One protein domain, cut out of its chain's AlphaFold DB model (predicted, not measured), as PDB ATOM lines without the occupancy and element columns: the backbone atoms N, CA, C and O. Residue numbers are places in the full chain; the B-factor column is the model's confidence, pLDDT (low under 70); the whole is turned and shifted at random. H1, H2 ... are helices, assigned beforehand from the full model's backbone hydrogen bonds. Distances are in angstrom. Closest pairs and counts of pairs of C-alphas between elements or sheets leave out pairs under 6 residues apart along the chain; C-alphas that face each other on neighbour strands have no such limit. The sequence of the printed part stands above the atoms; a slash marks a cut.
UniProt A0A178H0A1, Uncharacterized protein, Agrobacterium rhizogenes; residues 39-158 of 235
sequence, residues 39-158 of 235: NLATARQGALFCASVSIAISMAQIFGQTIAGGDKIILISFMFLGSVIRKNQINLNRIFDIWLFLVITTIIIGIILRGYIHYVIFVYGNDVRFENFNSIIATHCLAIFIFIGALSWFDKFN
ATOM      1  N   ASN A  39     243.746 177.135 192.331       91.75
ATOM      2  CA  ASN A  39     244.369 176.835 191.049       91.75
ATOM      3  C   ASN A  39     243.324 176.797 189.926       91.75
ATOM      4  O   ASN A  39     242.114 176.870 190.150       91.75
ATOM      5  N   LEU A  40     243.786 176.711 188.676       90.81
ATOM      6  CA  LEU A  40     242.889 176.666 187.518       90.81
ATOM      7  C   LEU A  40     241.981 175.425 187.553       90.81
ATOM      8  O   LEU A  40     240.786 175.530 187.291       90.81
ATOM      9  N   ALA A  41     242.532 174.270 187.939       91.75
ATOM     10  CA  ALA A  41     241.775 173.028 188.073       91.75
ATOM     11  C   ALA A  41     240.678 173.133 189.145       91.75
ATOM     12  O   ALA A  41     239.524 172.831 188.857       91.75
ATOM     13  N   THR A  42     241.003 173.642 190.338       92.56
ATOM     14  CA  THR A  42     240.028 173.811 191.429       92.56
ATOM     15  C   THR A  42     238.948 174.830 191.076       92.56
ATOM     16  O   THR A  42     237.789 174.626 191.414       92.56
ATOM     17  N   ALA A  43     239.285 175.902 190.348       93.00
ATOM     18  CA  ALA A  43     238.290 176.867 189.878       93.00
ATOM     19  C   ALA A  43     237.323 176.243 188.855       93.00
ATOM     20  O   ALA A  43     236.115 176.444 188.955       93.00
ATOM     21  N   ARG A  44     237.835 175.446 187.902       93.56
ATOM     22  CA  ARG A  44     237.005 174.716 186.923       93.56
ATOM     23  C   ARG A  44     236.095 173.701 187.606       93.56
ATOM     24  O   ARG A  44     234.907 173.650 187.305       93.56
ATOM     25  N   GLN A  45     236.649 172.924 188.535       93.75
ATOM     26  CA  GLN A  45     235.899 171.942 189.314       93.75
ATOM     27  C   GLN A  45     234.825 172.617 190.167       93.75
ATOM     28  O   GLN A  45     233.689 172.163 190.145       93.75
ATOM     29  N   GLY A  46     235.144 173.727 190.842       93.69
ATOM     30  CA  GLY A  46     234.171 174.517 191.600       93.69
ATOM     31  C   GLY A  46     233.028 175.030 190.722       93.69
ATOM     32  O   GLY A  46     231.862 174.846 191.067       93.69
ATOM     33  N   ALA A  47     233.343 175.581 189.543       93.75
ATOM     34  CA  ALA A  47     232.329 176.037 188.591       93.75
ATOM     35  C   ALA A  47     231.408 174.890 188.143       93.75
ATOM     36  O   ALA A  47     230.185 175.006 188.248       93.75
ATOM     37  N   LEU A  48     231.988 173.773 187.685       95.25
ATOM     38  CA  LEU A  48     231.233 172.605 187.221       95.25
ATOM     39  C   LEU A  48     230.409 171.978 188.343       95.25
ATOM     40  O   LEU A  48     229.249 171.644 188.121       95.25
ATOM     41  N   PHE A  49     230.980 171.843 189.540       95.56
ATOM     42  CA  PHE A  49     230.299 171.299 190.708       95.56
ATOM     43  C   PHE A  49     229.067 172.133 191.063       95.56
ATOM     44  O   PHE A  49     227.963 171.596 191.090       95.56
ATOM     45  N   CYS A  50     229.218 173.448 191.237       94.62
ATOM     46  CA  CYS A  50     228.089 174.328 191.539       94.62
ATOM     47  C   CYS A  50     227.028 174.303 190.424       94.62
ATOM     48  O   CYS A  50     225.839 174.178 190.713       94.62
ATOM     49  N   ALA A  51     227.431 174.347 189.149       93.12
ATOM     50  CA  ALA A  51     226.476 174.280 188.040       93.12
ATOM     51  C   ALA A  51     225.716 172.943 188.022       93.12
ATOM     52  O   ALA A  51     224.495 172.924 187.871       93.12
ATOM     53  N   SER A  52     226.419 171.831 188.246       94.56
ATOM     54  CA  SER A  52     225.841 170.482 188.249       94.56
ATOM     55  C   SER A  52     224.901 170.270 189.435       94.56
ATOM     56  O   SER A  52     223.824 169.708 189.265       94.56
ATOM     57  N   VAL A  53     225.261 170.767 190.623       94.25
ATOM     58  CA  VAL A  53     224.388 170.751 191.808       94.25
ATOM     59  C   VAL A  53     223.129 171.578 191.559       94.25
ATOM     60  O   VAL A  53     222.029 171.121 191.866       94.25
ATOM     61  N   SER A  54     223.257 172.758 190.944       91.50
ATOM     62  CA  SER A  54     222.092 173.557 190.553       91.50
ATOM     63  C   SER A  54     221.180 172.793 189.588       91.50
ATOM     64  O   SER A  54     219.966 172.752 189.790       91.50
ATOM     65  N   ILE A  55     221.746 172.145 188.565       91.88
ATOM     66  CA  ILE A  55     220.993 171.311 187.615       91.88
ATOM     67  C   ILE A  55     220.300 170.146 188.336       91.88
ATOM     68  O   ILE A  55     219.112 169.922 188.121       91.88
ATOM     69  N   ALA A  56     220.989 169.451 189.241       92.06
ATOM     70  CA  ALA A  56     220.420 168.335 189.994       92.06
ATOM     71  C   ALA A  56     219.240 168.771 190.880       92.06
ATOM     72  O   ALA A  56     218.196 168.121 190.870       92.06
ATOM     73  N   ILE A  57     219.367 169.902 191.585       89.31
ATOM     74  CA  ILE A  57     218.268 170.493 192.370       89.31
ATOM     75  C   ILE A  57     217.092 170.840 191.457       89.31
ATOM     76  O   ILE A  57     215.940 170.582 191.792       89.31
ATOM     77  N   SER A  58     217.384 171.390 190.283       86.88
ATOM     78  CA  SER A  58     216.373 171.744 189.287       86.88
ATOM     79  C   SER A  58     215.617 170.507 188.792       86.88
ATOM     80  O   SER A  58     214.390 170.480 188.790       86.88
ATOM     81  N   MET A  59     216.329 169.431 188.461       87.50
ATOM     82  CA  MET A  59     215.706 168.152 188.117       87.50
ATOM     83  C   MET A  59     214.846 167.612 189.262       87.50
ATOM     84  O   MET A  59     213.709 167.222 189.021       87.50
ATOM     85  N   ALA A  60     215.331 167.646 190.505       87.56
ATOM     86  CA  ALA A  60     214.550 167.203 191.660       87.56
ATOM     87  C   ALA A  60     213.241 168.000 191.832       87.56
ATOM     88  O   ALA A  60     212.206 167.418 192.154       87.56
ATOM     89  N   GLN A  61     213.261 169.308 191.551       84.56
ATOM     90  CA  GLN A  61     212.061 170.151 191.564       84.56
ATOM     91  C   GLN A  61     211.056 169.783 190.470       84.56
ATOM     92  O   GLN A  61     209.855 169.795 190.728       84.56
ATOM     93  N   ILE A  62     211.523 169.398 189.279       83.62
ATOM     94  CA  ILE A  62     210.648 168.893 188.206       83.62
ATOM     95  C   ILE A  62     209.933 167.608 188.645       83.62
ATOM     96  O   ILE A  62     208.766 167.411 188.317       83.62
ATOM     97  N   PHE A  63     210.595 166.767 189.443       85.69
ATOM     98  CA  PHE A  63     209.994 165.573 190.051       85.69
ATOM     99  C   PHE A  63     209.161 165.862 191.316       85.69
ATOM    100  O   PHE A  63     208.789 164.933 192.031       85.69
ATOM    101  N   GLY A  64     208.852 167.131 191.604       81.12
ATOM    102  CA  GLY A  64     207.952 167.530 192.688       81.12
ATOM    103  C   GLY A  64     208.614 167.729 194.055       81.12
ATOM    104  O   GLY A  64     207.904 167.940 195.035       81.12
ATOM    105  N   GLN A  65     209.949 167.689 194.160       81.62
ATOM    106  CA  GLN A  65     210.624 168.005 195.423       81.62
ATOM    107  C   GLN A  65     210.766 169.517 195.627       81.62
ATOM    108  O   GLN A  65     211.282 170.235 194.776       81.62
ATOM    109  N   THR A  66     210.403 170.019 196.803       75.38
ATOM    110  CA  THR A  66     210.492 171.449 197.149       75.38
ATOM    111  C   THR A  66     211.872 171.831 197.695       75.38
ATOM    112  O   THR A  66     212.006 172.467 198.739       75.38
ATOM    113  N   ILE A  67     212.937 171.449 196.986       76.56
ATOM    114  CA  ILE A  67     214.306 171.824 197.360       76.56
ATOM    115  C   ILE A  67     214.578 173.246 196.870       76.56
ATOM    116  O   ILE A  67     214.574 173.507 195.670       76.56
ATOM    117  N   ALA A  68     214.822 174.179 197.788       74.75
ATOM    118  CA  ALA A  68     215.181 175.555 197.459       74.75
ATOM    119  C   ALA A  68     216.700 175.724 197.251       74.75
ATOM    120  O   ALA A  68     217.504 174.909 197.695       74.75
ATOM    121  N   GLY A  69     217.104 176.825 196.609       75.31
ATOM    122  CA  GLY A  69     218.506 177.267 196.579       75.31
ATOM    123  C   GLY A  69     219.279 177.007 195.284       75.31
ATOM    124  O   GLY A  69     220.379 177.538 195.150       75.31
ATOM    125  N   GLY A  70     218.715 176.294 194.302       79.75
ATOM    126  CA  GLY A  70     219.365 176.090 192.997       79.75
ATOM    127  C   GLY A  70     219.765 177.402 192.303       79.75
ATOM    128  O   GLY A  70     220.906 177.531 191.867       79.75
ATOM    129  N   ASP A  71     218.895 178.425 192.328       77.50
ATOM    130  CA  ASP A  71     219.182 179.766 191.770       77.50
ATOM    131  C   ASP A  71     220.414 180.419 192.405       77.50
ATOM    132  O   ASP A  71     221.184 181.124 191.761       77.50
ATOM    133  N   LYS A  72     220.623 180.173 193.698       84.56
ATOM    134  CA  LYS A  72     221.721 180.763 194.467       84.56
ATOM    135  C   LYS A  72     223.038 180.066 194.143       84.56
ATOM    136  O   LYS A  72     224.082 180.702 194.042       84.56
ATOM    137  N   ILE A  73     222.989 178.754 193.936       89.06
ATOM    138  CA  ILE A  73     224.168 177.936 193.644       89.06
ATOM    139  C   ILE A  73     224.680 178.196 192.220       89.06
ATOM    140  O   ILE A  73     225.896 178.254 192.016       89.06
ATOM    141  N   ILE A  74     223.794 178.417 191.239       88.31
ATOM    142  CA  ILE A  74     224.230 178.762 189.876       88.31
ATOM    143  C   ILE A  74     224.980 180.104 189.834       88.31
ATOM    144  O   ILE A  74     225.948 180.240 189.090       88.31
ATOM    145  N   LEU A  75     224.627 181.064 190.697       87.56
ATOM    146  CA  LEU A  75     225.353 182.334 190.828       87.56
ATOM    147  C   LEU A  75     226.781 182.140 191.355       87.56
ATOM    148  O   LEU A  75     227.717 182.767 190.863       87.56
ATOM    149  N   ILE A  76     226.980 181.218 192.302       91.44
ATOM    150  CA  ILE A  76     228.324 180.850 192.779       91.44
ATOM    151  C   ILE A  76     229.138 180.213 191.640       91.44
ATOM    152  O   ILE A  76     230.325 180.503 191.486       91.44
ATOM    153  N   SER A  77     228.503 179.400 190.785       92.31
ATOM    154  CA  SER A  77     229.155 178.870 189.578       92.31
ATOM    155  C   SER A  77     229.620 179.988 188.633       92.31
ATOM    156  O   SER A  77     230.757 179.950 188.155       92.31
ATOM    157  N   PHE A  78     228.805 181.032 188.435       89.12
ATOM    158  CA  PHE A  78     229.190 182.229 187.673       89.12
ATOM    159  C   PHE A  78     230.409 182.957 188.262       89.12
ATOM    160  O   PHE A  78     231.277 183.415 187.517       89.12
ATOM    161  N   MET A  79     230.524 183.035 189.588       91.75
ATOM    162  CA  MET A  79     231.699 183.635 190.237       91.75
ATOM    163  C   MET A  79     232.971 182.809 189.986       91.75
ATOM    164  O   MET A  79     234.037 183.357 189.670       91.75
ATOM    165  N   PHE A  80     232.868 181.475 190.023       93.94
ATOM    166  CA  PHE A  80     233.975 180.604 189.620       93.94
ATOM    167  C   PHE A  80     234.302 180.717 188.125       93.94
ATOM    168  O   PHE A  80     235.486 180.710 187.781       93.94
ATOM    169  N   LEU A  81     233.313 180.890 187.238       92.00
ATOM    170  CA  LEU A  81     233.537 181.123 185.804       92.00
ATOM    171  C   LEU A  81     234.467 182.325 185.571       92.00
ATOM    172  O   LEU A  81     235.432 182.207 184.814       92.00
ATOM    173  N   GLY A  82     234.255 183.444 186.275       89.31
ATOM    174  CA  GLY A  82     235.156 184.604 186.209       89.31
ATOM    175  C   GLY A  82     236.599 184.263 186.614       89.31
ATOM    176  O   GLY A  82     237.557 184.664 185.946       89.31
ATOM    177  N   SER A  83     236.762 183.438 187.652       90.81
ATOM    178  CA  SER A  83     238.075 182.942 188.090       90.81
ATOM    179  C   SER A  83     238.741 182.034 187.048       90.81
ATOM    180  O   SER A  83     239.954 182.129 186.840       90.81
ATOM    181  N   VAL A  84     237.969 181.178 186.368       91.69
ATOM    182  CA  VAL A  84     238.457 180.314 185.279       91.69
ATOM    183  C   VAL A  84     238.938 181.154 184.099       91.69
ATOM    184  O   VAL A  84     240.053 180.936 183.631       91.69
ATOM    185  N   ILE A  85     238.152 182.144 183.664       89.25
ATOM    186  CA  ILE A  85     238.507 183.037 182.547       89.25
ATOM    187  C   ILE A  85     239.815 183.773 182.846       89.25
ATOM    188  O   ILE A  85     240.752 183.733 182.045       89.25
ATOM    189  N   ARG A  86     239.919 184.385 184.033       87.50
ATOM    190  CA  ARG A  86     241.122 185.120 184.443       87.50
ATOM    191  C   ARG A  86     242.354 184.218 184.500       87.50
ATOM    192  O   ARG A  86     243.430 184.620 184.065       87.50
ATOM    193  N   LYS A  87     242.221 183.001 185.032       88.81
ATOM    194  CA  LYS A  87     243.339 182.052 185.132       88.81
ATOM    195  C   LYS A  87     243.716 181.431 183.791       88.81
ATOM    196  O   LYS A  87     244.897 181.197 183.577       88.81
ATOM    197  N   ASN A  88     242.765 181.208 182.886       88.69
ATOM    198  CA  ASN A  88     243.051 180.806 181.508       88.69
ATOM    199  C   ASN A  88     243.907 181.868 180.800       88.69
ATOM    200  O   ASN A  88     244.948 181.535 180.235       88.69
ATOM    201  N   GLN A  89     243.530 183.146 180.923       86.25
ATOM    202  CA  GLN A  89     244.307 184.262 180.377       86.25
ATOM    203  C   GLN A  89     245.739 184.303 180.932       86.25
ATOM    204  O   GLN A  89     246.680 184.438 180.159       86.25
ATOM    205  N   ILE A  90     245.913 184.161 182.252       86.44
ATOM    206  CA  ILE A  90     247.241 184.222 182.891       86.44
ATOM    207  C   ILE A  90     248.088 182.980 182.573       86.44
ATOM    208  O   ILE A  90     249.257 183.113 182.230       86.44
ATOM    209  N   ASN A  91     247.525 181.776 182.708       86.88
ATOM    210  CA  ASN A  91     248.299 180.532 182.678       86.88
ATOM    211  C   ASN A  91     248.500 179.978 181.263       86.88
ATOM    212  O   ASN A  91     249.519 179.349 180.998       86.88
ATOM    213  N   LEU A  92     247.513 180.143 180.376       81.31
ATOM    214  CA  LEU A  92     247.497 179.527 179.042       81.31
ATOM    215  C   LEU A  92     247.649 180.554 177.912       81.31
ATOM    216  O   LEU A  92     247.666 180.163 176.745       81.31
ATOM    217  N   ASN A  93     247.718 181.850 178.243       83.00
ATOM    218  CA  ASN A  93     247.719 182.966 177.290       83.00
ATOM    219  C   ASN A  93     246.578 182.881 176.252       83.00
ATOM    220  O   ASN A  93     246.712 183.280 175.096       83.00
ATOM    221  N   ARG A  94     245.454 182.277 176.651       82.69
ATOM    222  CA  ARG A  94     244.257 182.075 175.832       82.69
ATOM    223  C   ARG A  94     243.037 182.293 176.705       82.69
ATOM    224  O   ARG A  94     243.010 181.864 177.851       82.69
ATOM    225  N   ILE A  95     242.017 182.938 176.151       79.88
ATOM    226  CA  ILE A  95     240.739 183.135 176.844       79.88
ATOM    227  C   ILE A  95     239.925 181.841 176.779       79.88
ATOM    228  O   ILE A  95     239.475 181.332 177.803       79.88
ATOM    229  N   PHE A  96     239.789 181.289 175.573       82.12
ATOM    230  CA  PHE A  96     238.933 180.145 175.293       82.12
ATOM    231  C   PHE A  96     239.711 178.834 175.299       82.12
ATOM    232  O   PHE A  96     240.739 178.692 174.635       82.12
ATOM    233  N   ASP A  97     239.178 177.860 176.028       87.25
ATOM    234  CA  ASP A  97     239.611 176.472 175.992       87.25
ATOM    235  C   ASP A  97     238.400 175.533 176.103       87.25
ATOM    236  O   ASP A  97     237.279 175.967 176.384       87.25
ATOM    237  N   ILE A  98     238.619 174.236 175.875       88.81
ATOM    238  CA  ILE A  98     237.540 173.239 175.897       88.81
ATOM    239  C   ILE A  98     236.845 173.172 177.265       88.81
ATOM    240  O   ILE A  98     235.633 172.992 177.336       88.81
ATOM    241  N   TRP A  99     237.584 173.379 178.359       87.88
ATOM    242  CA  TRP A  99     237.015 173.369 179.705       87.88
ATOM    243  C   TRP A  99     236.139 174.584 179.973       87.88
ATOM    244  O   TRP A  99     235.086 174.438 180.586       87.88
ATOM    245  N   LEU A 100     236.534 175.767 179.501       87.62
ATOM    246  CA  LEU A 100     235.687 176.949 179.575       87.62
ATOM    247  C   LEU A 100     234.391 176.740 178.786       87.62
ATOM    248  O   LEU A 100     233.324 177.085 179.287       87.62
ATOM    249  N   PHE A 101     234.467 176.128 177.600       88.31
ATOM    250  CA  PHE A 101     233.275 175.782 176.823       88.31
ATOM    251  C   PHE A 101     232.347 174.834 177.592       88.31
ATOM    252  O   PHE A 101     231.142 175.078 177.653       88.31
ATOM    253  N   LEU A 102     232.900 173.799 178.237       91.69
ATOM    254  CA  LEU A 102     232.131 172.893 179.094       91.69
ATOM    255  C   LEU A 102     231.470 173.641 180.257       91.69
ATOM    256  O   LEU A 102     230.263 173.517 180.433       91.69
ATOM    257  N   VAL A 103     232.218 174.466 180.998       90.25
ATOM    258  CA  VAL A 103     231.681 175.262 182.117       90.25
ATOM    259  C   VAL A 103     230.540 176.170 181.654       90.25
ATOM    260  O   VAL A 103     229.472 176.162 182.263       90.25
ATOM    261  N   ILE A 104     230.741 176.927 180.571       89.06
ATOM    262  CA  ILE A 104     229.723 177.829 180.016       89.06
ATOM    263  C   ILE A 104     228.483 177.035 179.603       89.06
ATOM    264  O   ILE A 104     227.371 177.420 179.949       89.06
ATOM    265  N   THR A 105     228.665 175.907 178.914       90.00
ATOM    266  CA  THR A 105     227.555 175.055 178.471       90.00
ATOM    267  C   THR A 105     226.759 174.524 179.662       90.00
ATOM    268  O   THR A 105     225.533 174.622 179.670       90.00
ATOM    269  N   THR A 106     227.429 174.022 180.704       90.62
ATOM    270  CA  THR A 106     226.761 173.547 181.925       90.62
ATOM    271  C   THR A 106     226.020 174.681 182.636       90.62
ATOM    272  O   THR A 106     224.888 174.487 183.072       90.62
ATOM    273  N   ILE A 107     226.605 175.879 182.713       89.38
ATOM    274  CA  ILE A 107     225.939 177.045 183.307       89.38
ATOM    275  C   ILE A 107     224.684 177.426 182.510       89.38
ATOM    276  O   ILE A 107     223.626 177.610 183.107       89.38
ATOM    277  N   ILE A 108     224.769 177.484 181.177       87.25
ATOM    278  CA  ILE A 108     223.630 177.808 180.302       87.25
ATOM    279  C   ILE A 108     222.501 176.787 180.473       87.25
ATOM    280  O   ILE A 108     221.350 177.184 180.649       87.25
ATOM    281  N   ILE A 109     222.818 175.487 180.488       89.06
ATOM    282  CA  ILE A 109     221.829 174.429 180.751       89.06
ATOM    283  C   ILE A 109     221.163 174.649 182.114       89.06
ATOM    284  O   ILE A 109     219.938 174.579 182.217       89.06
ATOM    285  N   GLY A 110     221.954 174.969 183.143       86.94
ATOM    286  CA  GLY A 110     221.447 175.309 184.470       86.94
ATOM    287  C   GLY A 110     220.465 176.479 184.440       86.94
ATOM    288  O   GLY A 110     219.359 176.344 184.952       86.94
ATOM    289  N   ILE A 111     220.825 177.594 183.800       84.00
ATOM    290  CA  ILE A 111     219.966 178.787 183.690       84.00
ATOM    291  C   ILE A 111     218.661 178.466 182.965       84.00
ATOM    292  O   ILE A 111     217.597 178.854 183.440       84.00
ATOM    293  N   ILE A 112     218.722 177.746 181.840       83.62
ATOM    294  CA  ILE A 112     217.529 177.380 181.063       83.62
ATOM    295  C   ILE A 112     216.588 176.527 181.914       83.62
ATOM    296  O   ILE A 112     215.389 176.801 181.976       83.62
ATOM    297  N   LEU A 113     217.130 175.522 182.604       83.62
ATOM    298  CA  LEU A 113     216.340 174.627 183.439       83.62
ATOM    299  C   LEU A 113     215.712 175.371 184.629       83.62
ATOM    300  O   LEU A 113     214.534 175.167 184.920       83.62
ATOM    301  N   ARG A 114     216.457 176.282 185.271       79.19
ATOM    302  CA  ARG A 114     215.924 177.159 186.329       79.19
ATOM    303  C   ARG A 114     214.828 178.075 185.807       79.19
ATOM    304  O   ARG A 114     213.765 178.139 186.418       79.19
ATOM    305  N   GLY A 115     215.057 178.726 184.670       76.12
ATOM    306  CA  GLY A 115     214.057 179.563 184.017       76.12
ATOM    307  C   GLY A 115     212.774 178.782 183.736       76.12
ATOM    308  O   GLY A 115     211.687 179.282 184.006       76.12
ATOM    309  N   TYR A 116     212.893 177.537 183.261       76.44
ATOM    310  CA  TYR A 116     211.744 176.682 182.960       76.44
ATOM    311  C   TYR A 116     210.966 176.303 184.221       76.44
ATOM    312  O   TYR A 116     209.747 176.418 184.243       76.44
ATOM    313  N   ILE A 117     211.652 175.893 185.288       73.88
ATOM    314  CA  ILE A 117     211.023 175.564 186.578       73.88
ATOM    315  C   ILE A 117     210.319 176.784 187.151       73.88
ATOM    316  O   ILE A 117     209.171 176.688 187.571       73.88
ATOM    317  N   HIS A 118     210.982 177.937 187.144       68.44
ATOM    318  CA  HIS A 118     210.386 179.170 187.630       68.44
ATOM    319  C   HIS A 118     209.145 179.550 186.807       68.44
ATOM    320  O   HIS A 118     208.125 179.948 187.363       68.44
ATOM    321  N   TYR A 119     209.190 179.356 185.487       67.38
ATOM    322  CA  TYR A 119     208.050 179.589 184.606       67.38
ATOM    323  C   TYR A 119     206.902 178.592 184.830       67.38
ATOM    324  O   TYR A 119     205.764 179.001 184.999       67.38
ATOM    325  N   VAL A 120     207.168 177.287 184.852       64.88
ATOM    326  CA  VAL A 120     206.114 176.258 184.880       64.88
ATOM    327  C   VAL A 120     205.563 176.020 186.283       64.88
ATOM    328  O   VAL A 120     204.363 175.808 186.438       64.88
ATOM    329  N   ILE A 121     206.416 176.058 187.309       61.16
ATOM    330  CA  ILE A 121     206.043 175.689 188.681       61.16
ATOM    331  C   ILE A 121     205.548 176.903 189.476       61.16
ATOM    332  O   ILE A 121     204.604 176.765 190.248       61.16
ATOM    333  N   PHE A 122     206.132 178.094 189.283       57.88
ATOM    334  CA  PHE A 122     205.781 179.278 190.083       57.88
ATOM    335  C   PHE A 122     204.763 180.223 189.419       57.88
ATOM    336  O   PHE A 122     204.015 180.877 190.141       57.88
ATOM    337  N   VAL A 123     204.623 180.258 188.084       52.19
ATOM    338  CA  VAL A 123     203.617 181.127 187.415       52.19
ATOM    339  C   VAL A 123     202.182 180.599 187.568       52.19
ATOM    340  O   VAL A 123     201.236 181.380 187.520       52.19
ATOM    341  N   TYR A 124     201.987 179.309 187.865       48.59
ATOM    342  CA  TYR A 124     200.669 178.789 188.266       48.59
ATOM    343  C   TYR A 124     200.305 179.078 189.736       48.59
ATOM    344  O   TYR A 124     199.218 178.710 190.182       48.59
ATOM    345  N   GLY A 125     201.174 179.759 190.490       45.97
ATOM    346  CA  GLY A 125     200.939 180.151 191.877       45.97
ATOM    347  C   GLY A 125     200.869 181.665 192.062       45.97
ATOM    348  O   GLY A 125     201.790 182.217 192.632       45.97
ATOM    349  N   ASN A 126     199.792 182.321 191.608       46.28
ATOM    350  CA  ASN A 126     199.274 183.647 192.028       46.28
ATOM    351  C   ASN A 126     200.226 184.856 192.250       46.28
ATOM    352  O   ASN A 126     199.738 185.908 192.664       46.28
ATOM    353  N   ASP A 127     201.529 184.786 191.974       47.81
ATOM    354  CA  ASP A 127     202.469 185.887 192.219       47.81
ATOM    355  C   ASP A 127     202.937 186.495 190.891       47.81
ATOM    356  O   ASP A 127     203.881 186.055 190.238       47.81
ATOM    357  N   VAL A 128     202.234 187.552 190.484       48.62
ATOM    358  CA  VAL A 128     202.403 188.300 189.222       48.62
ATOM    359  C   VAL A 128     203.686 189.152 189.189       48.62
ATOM    360  O   VAL A 128     203.857 189.995 188.310       48.62
ATOM    361  N   ARG A 129     204.584 188.984 190.167       51.28
ATOM    362  CA  ARG A 129     205.789 189.813 190.344       51.28
ATOM    363  C   ARG A 129     206.973 189.379 189.487       51.28
ATOM    364  O   ARG A 129     207.968 190.095 189.458       51.28
ATOM    365  N   PHE A 130     206.895 188.226 188.826       52.00
ATOM    366  CA  PHE A 130     208.057 187.643 188.168       52.00
ATOM    367  C   PHE A 130     208.025 187.775 186.650       52.00
ATOM    368  O   PHE A 130     207.017 187.539 185.986       52.00
ATOM    369  N   GLU A 131     209.177 188.189 186.133       53.09
ATOM    370  CA  GLU A 131     209.427 188.530 184.743       53.09
ATOM    371  C   GLU A 131     209.134 187.354 183.803       53.09
ATOM    372  O   GLU A 131     209.470 186.204 184.087       53.09
ATOM    373  N   ASN A 132     208.535 187.657 182.646       60.22
ATOM    374  CA  ASN A 132     208.284 186.692 181.578       60.22
ATOM    375  C   ASN A 132     209.521 185.813 181.323       60.22
ATOM    376  O   ASN A 132     210.628 186.332 181.187       60.22
ATOM    377  N   PHE A 133     209.337 184.501 181.149       63.41
ATOM    378  CA  PHE A 133     210.414 183.557 180.803       63.41
ATOM    379  C   PHE A 133     211.277 184.039 179.625       63.41
ATOM    380  O   PHE A 133     212.503 183.942 179.651       63.41
ATOM    381  N   ASN A 134     210.635 184.665 178.635       68.44
ATOM    382  CA  ASN A 134     211.307 185.291 177.500       68.44
ATOM    383  C   ASN A 134     212.222 186.457 177.915       68.44
ATOM    384  O   ASN A 134     213.295 186.600 177.340       68.44
ATOM    385  N   SER A 135     211.834 187.264 178.912       68.38
ATOM    386  CA  SER A 135     212.669 188.335 179.478       68.38
ATOM    387  C   SER A 135     213.911 187.757 180.144       68.38
ATOM    388  O   SER A 135     215.020 188.208 179.875       68.38
ATOM    389  N   ILE A 136     213.752 186.699 180.946       69.06
ATOM    390  CA  ILE A 136     214.870 186.045 181.639       69.06
ATOM    391  C   ILE A 136     215.866 185.485 180.621       69.06
ATOM    392  O   ILE A 136     217.054 185.795 180.689       69.06
ATOM    393  N   ILE A 137     215.401 184.718 179.632       72.62
ATOM    394  CA  ILE A 137     216.290 184.175 178.598       72.62
ATOM    395  C   ILE A 137     216.947 185.301 177.799       72.62
ATOM    396  O   ILE A 137     218.163 185.283 177.616       72.62
ATOM    397  N   ALA A 138     216.173 186.289 177.340       78.50
ATOM    398  CA  ALA A 138     216.703 187.374 176.521       78.50
ATOM    399  C   ALA A 138     217.765 188.190 177.271       78.50
ATOM    400  O   ALA A 138     218.842 188.427 176.726       78.50
ATOM    401  N   THR A 139     217.501 188.571 178.523       77.69
ATOM    402  CA  THR A 139     218.435 189.351 179.352       77.69
ATOM    403  C   THR A 139     219.711 188.577 179.656       77.69
ATOM    404  O   THR A 139     220.798 189.130 179.503       77.69
ATOM    405  N   HIS A 140     219.617 187.291 180.007       74.31
ATOM    406  CA  HIS A 140     220.790 186.474 180.325       74.31
ATOM    407  C   HIS A 140     221.622 186.156 179.078       74.31
ATOM    408  O   HIS A 140     222.848 186.270 179.116       74.31
ATOM    409  N   CYS A 141     220.983 185.823 177.952       75.06
ATOM    410  CA  CYS A 141     221.675 185.631 176.677       75.06
ATOM    411  C   CYS A 141     222.365 186.921 176.219       75.06
ATOM    412  O   CYS A 141     223.531 186.880 175.824       75.06
ATOM    413  N   LEU A 142     221.681 188.067 176.318       84.19
ATOM    414  CA  LEU A 142     222.254 189.370 175.987       84.19
ATOM    415  C   LEU A 142     223.428 189.715 176.910       84.19
ATOM    416  O   LEU A 142     224.465 190.159 176.427       84.19
ATOM    417  N   ALA A 143     223.306 189.459 178.214       82.31
ATOM    418  CA  ALA A 143     224.379 189.685 179.178       82.31
ATOM    419  C   ALA A 143     225.611 188.824 178.872       82.31
ATOM    420  O   ALA A 143     226.722 189.349 178.830       82.31
ATOM    421  N   ILE A 144     225.430 187.528 178.591       76.06
ATOM    422  CA  ILE A 144     226.524 186.625 178.196       76.06
ATOM    423  C   ILE A 144     227.158 187.096 176.883       76.06
ATOM    424  O   ILE A 144     228.383 187.130 176.775       76.06
ATOM    425  N   PHE A 145     226.348 187.499 175.903       81.00
ATOM    426  CA  PHE A 145     226.837 188.005 174.623       81.00
ATOM    427  C   PHE A 145     227.672 189.281 174.794       81.00
ATOM    428  O   PHE A 145     228.799 189.347 174.299       81.00
ATOM    429  N   ILE A 146     227.167 190.262 175.549       86.06
ATOM    430  CA  ILE A 146     227.891 191.497 175.877       86.06
ATOM    431  C   ILE A 146     229.170 191.169 176.651       86.06
ATOM    432  O   ILE A 146     230.219 191.732 176.353       86.06
ATOM    433  N   PHE A 147     229.116 190.241 177.606       82.88
ATOM    434  CA  PHE A 147     230.266 189.841 178.413       82.88
ATOM    435  C   PHE A 147     231.365 189.176 177.575       82.88
ATOM    436  O   PHE A 147     232.527 189.563 177.675       82.88
ATOM    437  N   ILE A 148     231.017 188.225 176.706       76.56
ATOM    438  CA  ILE A 148     231.968 187.576 175.787       76.56
ATOM    439  C   ILE A 148     232.512 188.588 174.768       76.56
ATOM    440  O   ILE A 148     233.711 188.579 174.465       76.56
ATOM    441  N   GLY A 149     231.653 189.477 174.263       81.25
ATOM    442  CA  GLY A 149     232.043 190.568 173.373       81.25
ATOM    443  C   GLY A 149     233.056 191.497 174.037       81.25
ATOM    444  O   GLY A 149     234.124 191.737 173.479       81.25
ATOM    445  N   ALA A 150     232.778 191.933 175.267       79.38
ATOM    446  CA  ALA A 150     233.696 192.727 176.075       79.38
ATOM    447  C   ALA A 150     235.010 191.975 176.331       79.38
ATOM    448  O   ALA A 150     236.079 192.538 176.111       79.38
ATOM    449  N   LEU A 151     234.944 190.683 176.688       75.88
ATOM    450  CA  LEU A 151     236.114 189.819 176.888       75.88
ATOM    451  C   LEU A 151     237.039 189.760 175.671       75.88
ATOM    452  O   LEU A 151     238.258 189.793 175.817       75.88
ATOM    453  N   SER A 152     236.455 189.699 174.480       71.25
ATOM    454  CA  SER A 152     237.192 189.607 173.215       71.25
ATOM    455  C   SER A 152     237.746 190.959 172.745       71.25
ATOM    456  O   SER A 152     238.597 191.003 171.855       71.25
ATOM    457  N   TRP A 153     237.266 192.065 173.324       72.00
ATOM    458  CA  TRP A 153     237.552 193.431 172.880       72.00
ATOM    459  C   TRP A 153     238.296 194.275 173.935       72.00
ATOM    460  O   TRP A 153     238.597 195.438 173.663       72.00
ATOM    461  N   PHE A 154     238.633 193.717 175.109       65.19
ATOM    462  CA  PHE A 154     239.286 194.449 176.214       65.19
ATOM    463  C   PHE A 154     240.519 195.242 175.776       65.19
ATOM    464  O   PHE A 154     240.657 196.397 176.166       65.19
ATOM    465  N   ASP A 155     241.367 194.673 174.917       65.06
ATOM    466  CA  ASP A 155     242.616 195.325 174.499       65.06
ATOM    467  C   ASP A 155     242.396 196.571 173.629       65.06
ATOM    468  O   ASP A 155     243.306 197.381 173.459       65.06
ATOM    469  N   LYS A 156     241.194 196.752 173.063       64.62
ATOM    470  CA  LYS A 156     240.904 197.858 172.138       64.62
ATOM    471  C   LYS A 156     240.000 198.939 172.742       64.62
ATOM    472  O   LYS A 156     239.861 200.002 172.144       64.62
ATOM    473  N   PHE A 157     239.395 198.709 173.912       67.00
ATOM    474  CA  PHE A 157     238.550 199.698 174.593       67.00
ATOM    475  C   PHE A 157     239.353 200.499 175.627       67.00
ATOM    476  O   PHE A 157     239.329 200.206 176.817       67.00
ATOM    477  N   ASN A 158     240.026 201.564 175.180       74.12
ATOM    478  CA  ASN A 158     240.736 202.502 176.061       74.12
ATOM    479  C   ASN A 158     240.009 203.855 176.171       74.12
ATOM    480  O   ASN A 158     240.587 204.909 175.916       74.12
TER     481      ASN A 158
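AT A GLANCE: This is residues 39 to 158 of the 235 residues of an uncharacterized protein of Agrobacterium rhizogenes (UniProt A0A178H0A1). Three long helices, H1 to H3, form an up-and-down bundle; H4 folds back, touching H3 near their link. It has 120 printed residues and four named helices, H1 to H4: all helix. It is only just compact, close to loose: radius of gyration of the C-alphas 16.0 A, spans 49 by 30 by 18 A.

HOW THE PARTS SIT: From the hub H3, residues 98 to 122, look to H1, residues 40 to 62: they touch, closest C-alphas 110 and 55, 5.1 A. H2, residues 70 to 92, makes hairpins with both, its C-alpha 77 coming 4.4 A from C-alpha 47. H4, residues 133 to 156, makes a hairpin with H3, touching with residues 133 to 137 alone. Every O i to N i+4 pair is within hydrogen-bond range in H1 and H3, 18 of 19 in H2, 18 of 20 in H4.

IN THESE COORDINATES: Find C-alpha 40 at (242.889, 176.666, 187.518), where H1 begins, and C-alpha 156 at (240.904, 197.858, 172.138), where H4 ends; H3 is 35.3 A long.

THE WHOLE: The printed part has no cut and pLDDT under 70 at residues 118 to 136 and 154 to 157.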